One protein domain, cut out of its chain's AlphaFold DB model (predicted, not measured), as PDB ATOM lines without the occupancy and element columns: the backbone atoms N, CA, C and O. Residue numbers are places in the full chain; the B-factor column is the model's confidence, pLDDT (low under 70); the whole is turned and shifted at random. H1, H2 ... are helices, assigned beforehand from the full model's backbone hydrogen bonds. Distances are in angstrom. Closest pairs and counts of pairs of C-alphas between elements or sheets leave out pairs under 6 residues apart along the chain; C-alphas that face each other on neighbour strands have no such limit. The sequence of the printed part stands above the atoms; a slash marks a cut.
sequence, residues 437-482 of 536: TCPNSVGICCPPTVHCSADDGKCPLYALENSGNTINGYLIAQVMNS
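Overview. This is residues 437 to 482 of the 536 residues of an uncharacterized protein of Cladophialophora psammophila CBS 110553 (UniProt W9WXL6). This small domain has little regular structure: a winding run of loops, residues 437 to 460, makes one end, and at the other the chain folds back between two short helices, H1 and H2. The printed part has 46 residues, with H1 before H2 and no named strand; the class is all helix, with only 12 residues in named elements. It is compact, with a radius of gyration of the C-alphas of 10.0 A, and spans 29 by 21 by 14 A.

Arrangement. H1, residues 461 to 466, and H2, residues 476 to 481, are close but not clearly touching; their closest C-alphas, of Leu 464 and Ala 477, are 7.9 A apart. They run opposite ways at a shallow tilt of 30 degrees. In both helices every O i to N i+4 pair is within hydrogen-bond range. Residues 470 to 471 pair antiparallel with residues 474 to 475.

Along the chain. H1 measures 8.7 A from C-alpha 461 at (152.081, 108.842, 77.529). H2 measures 8.5 A and ends at C-alpha 481, (147.870, 108.073, 89.870).

Size, cuts and confidence. The two farthest C-alphas, of Ala 454 and Asn 472, are 30.0 A apart. The printed part has no cut, and the link from H1 to H2 is short. Residues 467 to 482 have pLDDT under 70.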
ATOM      1  N   THR A 437     157.020 122.114  81.411       84.69
ATOM      2  CA  THR A 437     156.035 121.766  82.441       84.69
ATOM      3  C   THR A 437     154.625 121.952  81.891       84.69
ATOM      4  O   THR A 437     154.275 123.024  81.401       84.69
ATOM      5  N   CYS A 438     153.803 120.903  81.962       88.56
ATOM      6  CA  CYS A 438     152.403 120.978  81.551       88.56
ATOM      7  C   CYS A 438     151.487 121.247  82.760       88.56
ATOM      8  O   CYS A 438     151.733 120.669  83.824       88.56
ATOM      9  N   PRO A 439     150.427 122.071  82.610       83.25
ATOM     10  CA  PRO A 439     149.603 122.547  83.727       83.25
ATOM     11  C   PRO A 439     149.023 121.435  84.614       83.25
ATOM     12  O   PRO A 439     148.945 121.605  85.826       83.25
ATOM     13  N   ASN A 440     148.679 120.277  84.037       82.75
ATOM     14  CA  ASN A 440     147.996 119.184  84.742       82.75
ATOM     15  C   ASN A 440     148.875 117.937  84.961       82.75
ATOM     16  O   ASN A 440     148.369 116.865  85.297       82.75
ATOM     17  N   SER A 441     150.196 118.052  84.780       75.69
ATOM     18  CA  SER A 441     151.132 116.916  84.867       75.69
ATOM     19  C   SER A 441     151.697 116.645  86.269       75.69
ATOM     20  O   SER A 441     152.650 115.883  86.382       75.69
ATOM     21  N   VAL A 442     151.157 117.245  87.339       77.62
ATOM     22  CA  VAL A 442     151.589 117.015  88.742       77.62
ATOM     23  C   VAL A 442     153.123 117.097  88.906       77.62
ATOM     24  O   VAL A 442     153.761 116.237  89.509       77.62
ATOM     25  N   GLY A 443     153.741 118.111  88.293       74.38
ATOM     26  CA  GLY A 443     155.190 118.336  88.363       74.38
ATOM     27  C   GLY A 443     156.051 117.448  87.454       74.38
ATOM     28  O   GLY A 443     157.276 117.504  87.551       74.38
ATOM     29  N   ILE A 444     155.462 116.649  86.558       79.12
ATOM     30  CA  ILE A 444     156.233 115.849  85.600       79.12
ATOM     31  C   ILE A 444     156.693 116.716  84.414       79.12
ATOM     32  O   ILE A 444     155.885 117.311  83.699       79.12
ATOM     33  N   CYS A 445     158.010 116.755  84.211       80.81
ATOM     34  CA  CYS A 445     158.696 117.402  83.093       80.81
ATOM     35  C   CYS A 445     158.475 116.637  81.775       80.81
ATOM     36  O   CYS A 445     158.900 115.485  81.664       80.81
ATOM     37  N   CYS A 446     157.899 117.283  80.757       87.38
ATOM     38  CA  CYS A 446     157.904 116.763  79.388       87.38
ATOM     39  C   CYS A 446     159.215 117.098  78.668       87.38
ATOM     40  O   CYS A 446     159.787 118.169  78.907       87.38
ATOM     41  N   PRO A 447     159.675 116.239  77.739       86.81
ATOM     42  CA  PRO A 447     160.736 116.601  76.808       86.81
ATOM     43  C   PRO A 447     160.378 117.897  76.063       86.81
ATOM     44  O   PRO A 447     159.228 118.054  75.657       86.81
ATOM     45  N   PRO A 448     161.335 118.813  75.828       82.44
ATOM     46  CA  PRO A 448     161.060 120.113  75.203       82.44
ATOM     47  C   PRO A 448     160.555 120.009  73.753       82.44
ATOM     48  O   PRO A 448     160.048 120.982  73.208       82.44
ATOM     49  N   THR A 449     160.689 118.841  73.120       86.69
ATOM     50  CA  THR A 449     160.179 118.550  71.773       86.69
ATOM     51  C   THR A 449     158.745 118.017  71.763       86.69
ATOM     52  O   THR A 449     158.201 117.779  70.688       86.69
ATOM     53  N   VAL A 450     158.129 117.802  72.931       88.56
ATOM     54  CA  VAL A 450     156.774 117.257  73.046       88.56
ATOM     55  C   VAL A 450     155.838 118.304  73.632       88.56
ATOM     56  O   VAL A 450     155.999 118.734  74.771       88.56
ATOM     57  N   HIS A 451     154.818 118.668  72.860       90.00
ATOM     58  CA  HIS A 451     153.765 119.559  73.325       90.00
ATOM     59  C   HIS A 451     152.824 118.850  74.303       90.00
ATOM     60  O   HIS A 451     152.510 117.667  74.157       90.00
ATOM     61  N   CYS A 452     152.363 119.597  75.305       89.75
ATOM     62  CA  CYS A 452     151.310 119.150  76.207       89.75
ATOM     63  C   CYS A 452     150.047 118.812  75.403       89.75
ATOM     64  O   CYS A 452     149.720 119.520  74.450       89.75
ATOM     65  N   SER A 453     149.335 117.755  75.802       87.62
ATOM     66  CA  SER A 453     148.049 117.404  75.197       87.62
ATOM     67  C   SER A 453     147.092 118.593  75.279       87.62
ATOM     68  O   SER A 453     146.955 119.190  76.350       87.62
ATOM     69  N   ALA A 454     146.452 118.933  74.159       84.88
ATOM     70  CA  ALA A 454     145.511 120.047  74.086       84.88
ATOM     71  C   ALA A 454     144.254 119.799  74.934       84.88
ATOM     72  O   ALA A 454     143.708 120.746  75.491       84.88
ATOM     73  N   ASP A 455     143.847 118.534  75.069       86.50
ATOM     74  CA  ASP A 455     142.604 118.162  75.749       86.50
ATOM     75  C   ASP A 455     142.758 118.202  77.275       86.50
ATOM     76  O   ASP A 455     141.948 118.794  77.982       86.50
ATOM     77  N   ASP A 456     143.847 117.622  77.787       85.75
ATOM     78  CA  ASP A 456     144.029 117.417  79.228       85.75
ATOM     79  C   ASP A 456     145.117 118.303  79.844       85.75
ATOM     80  O   ASP A 456     145.303 118.286  81.063       85.75
ATOM     81  N   GLY A 457     145.908 119.022  79.043       88.50
ATOM     82  CA  GLY A 457     147.070 119.772  79.533       88.50
ATOM     83  C   GLY A 457     148.122 118.886  80.215       88.50
ATOM     84  O   GLY A 457     148.858 119.363  81.080       88.50
ATOM     85  N   LYS A 458     148.159 117.588  79.876       90.62
ATOM     86  CA  LYS A 458     149.076 116.567  80.415       90.62
ATOM     87  C   LYS A 458     150.170 116.205  79.415       90.62
ATOM     88  O   LYS A 458     150.015 116.397  78.210       90.62
ATOM     89  N   CYS A 459     151.262 115.633  79.915       90.00
ATOM     90  CA  CYS A 459     152.292 115.042  79.067       90.00
ATOM     91  C   CYS A 459     151.745 113.801  78.348       90.00
ATOM     92  O   CYS A 459     151.201 112.927  79.030       90.00
ATOM     93  N   PRO A 460     151.902 113.671  77.021       87.94
ATOM     94  CA  PRO A 460     151.528 112.454  76.312       87.94
ATOM     95  C   PRO A 460     152.250 111.218  76.865       87.94
ATOM     96  O   PRO A 460     153.435 111.278  77.199       87.94
ATOM     97  N   LEU A 461     151.557 110.076  76.923       81.38
ATOM     98  CA  LEU A 461     152.081 108.842  77.529       81.38
ATOM     99  C   LEU A 461     153.388 108.364  76.872       81.38
ATOM    100  O   LEU A 461     154.338 108.032  77.578       81.38
ATOM    101  N   TYR A 462     153.482 108.438  75.541       82.06
ATOM    102  CA  TYR A 462     154.690 108.051  74.801       82.06
ATOM    103  C   TYR A 462     155.929 108.868  75.212       82.06
ATOM    104  O   TYR A 462     157.059 108.389  75.153       82.06
ATOM    105  N   ALA A 463     155.733 110.118  75.641       82.12
ATOM    106  CA  ALA A 463     156.820 110.994  76.053       82.12
ATOM    107  C   ALA A 463     157.292 110.696  77.480       82.12
ATOM    108  O   ALA A 463     158.479 110.835  77.768       82.12
ATOM    109  N   LEU A 464     156.381 110.244  78.347       78.25
ATOM    110  CA  LEU A 464     156.690 109.770  79.699       78.25
ATOM    111  C   LEU A 464     157.460 108.446  79.674       78.25
ATOM    112  O   LEU A 464     158.393 108.258  80.453       78.25
ATOM    113  N   GLU A 465     157.092 107.545  78.766       76.44
ATOM    114  CA  GLU A 465     157.786 106.269  78.567       76.44
ATOM    115  C   GLU A 465     159.214 106.483  78.058       76.44
ATOM    116  O   GLU A 465     160.168 105.929  78.609       76.44
ATOM    117  N   ASN A 466     159.383 107.383  77.089       72.06
ATOM    118  CA  ASN A 466     160.696 107.718  76.540       72.06
ATOM    119  C   ASN A 466     161.578 108.528  77.503       72.06
ATOM    120  O   ASN A 466     162.797 108.556  77.329       72.06
ATOM    121  N   SER A 467     161.008 109.180  78.523       69.88
ATOM    122  CA  SER A 467     161.792 109.970  79.478       69.88
ATOM    123  C   SER A 467     162.504 109.115  80.536       69.88
ATOM    124  O   SER A 467     163.224 109.673  81.363       69.88
ATOM    125  N   GLY A 468     162.301 107.789  80.556       63.25
ATOM    126  CA  GLY A 468     162.983 106.866  81.478       63.25
ATOM    127  C   GLY A 468     162.648 107.084  82.960       63.25
ATOM    128  O   GLY A 468     163.333 106.564  83.842       63.25
ATOM    129  N   ASN A 469     161.594 107.850  83.254       61.41
ATOM    130  CA  ASN A 469     161.181 108.190  84.612       61.41
ATOM    131  C   ASN A 469     160.360 107.041  85.212       61.41
ATOM    132  O   ASN A 469     159.135 107.117  85.337       61.41
ATOM    133  N   THR A 470     161.050 105.959  85.574       61.31
ATOM    134  CA  THR A 470     160.469 104.824  86.302       61.31
ATOM    135  C   THR A 470     160.963 104.779  87.748       61.31
ATOM    136  O   THR A 470     162.158 104.918  87.996       61.31
ATOM    137  N   ILE A 471     160.066 104.531  88.706       49.88
ATOM    138  CA  ILE A 471     160.399 104.144  90.085       49.88
ATOM    139  C   ILE A 471     160.082 102.654  90.221       49.88
ATOM    140  O   ILE A 471     158.944 102.237  90.017       49.88
ATOM    141  N   ASN A 472     161.084 101.839  90.567       42.47
ATOM    142  CA  ASN A 472     160.951 100.381  90.712       42.47
ATOM    143  C   ASN A 472     160.365  99.668  89.471       42.47
ATOM    144  O   ASN A 472     159.614  98.707  89.616       42.47
ATOM    145  N   GLY A 473     160.683 100.145  88.262       41.81
ATOM    146  CA  GLY A 473     160.186  99.568  87.003       41.81
ATOM    147  C   GLY A 473     158.771 100.004  86.596       41.81
ATOM    148  O   GLY A 473     158.307  99.592  85.540       41.81
ATOM    149  N   TYR A 474     158.110 100.860  87.382       48.03
ATOM    150  CA  TYR A 474     156.815 101.462  87.045       48.03
ATOM    151  C   TYR A 474     156.989 102.938  86.703       48.03
ATOM    152  O   TYR A 474     157.775 103.634  87.348       48.03
ATOM    153  N   LEU A 475     156.245 103.446  85.720       57.81
ATOM    154  CA  LEU A 475     156.268 104.870  85.376       57.81
ATOM    155  C   LEU A 475     155.823 105.701  86.588       57.81
ATOM    156  O   LEU A 475     154.824 105.376  87.230       57.81
ATOM    157  N   ILE A 476     156.529 106.794  86.894       59.94
ATOM    158  CA  ILE A 476     156.201 107.671  88.040       59.94
ATOM    159  C   ILE A 476     154.739 108.140  87.986       59.94
ATOM    160  O   ILE A 476     154.062 108.185  89.012       59.94
ATOM    161  N   ALA A 477     154.224 108.395  86.780       54.28
ATOM    162  CA  ALA A 477     152.824 108.739  86.550       54.28
ATOM    163  C   ALA A 477     151.849 107.630  86.991       54.28
ATOM    164  O   ALA A 477     150.796 107.930  87.542       54.28
ATOM    165  N   GLN A 478     152.198 106.352  86.804       52.84
ATOM    166  CA  GLN A 478     151.370 105.227  87.252       52.84
ATOM    167  C   GLN A 478     151.373 105.105  88.778       52.84
ATOM    168  O   GLN A 478     150.325 104.878  89.371       52.84
ATOM    169  N   VAL A 479     152.523 105.315  89.427       55.12
ATOM    170  CA  VAL A 479     152.636 105.251  90.895       55.12
ATOM    171  C   VAL A 479     151.882 106.404  91.564       55.12
ATOM    172  O   VAL A 479     151.221 106.196  92.578       55.12
ATOM    173  N   MET A 480     151.950 107.606  90.988       53.50
ATOM    174  CA  MET A 480     151.282 108.801  91.521       53.50
ATOM    175  C   MET A 480     149.765 108.796  91.285       53.50
ATOM    176  O   MET A 480     149.036 109.416  92.053       53.50
ATOM    177  N   ASN A 481     149.286 108.099  90.248       45.75
ATOM    178  CA  ASN A 481     147.870 108.073  89.870       45.75
ATOM    179  C   ASN A 481     147.145 106.770  90.273       45.75
ATOM    180  O   ASN A 481     145.950 106.633  90.022       45.75
ATOM    181  N   SER A 482     147.836 105.799  90.892       38.97
ATOM    182  CA  SER A 482     147.203 104.573  91.399       38.97
ATOM    183  C   SER A 482     146.844 104.696  92.883       38.97
ATOM    184  O   SER A 482     147.713 104.890  93.731       38.97
TER     185      SER A 482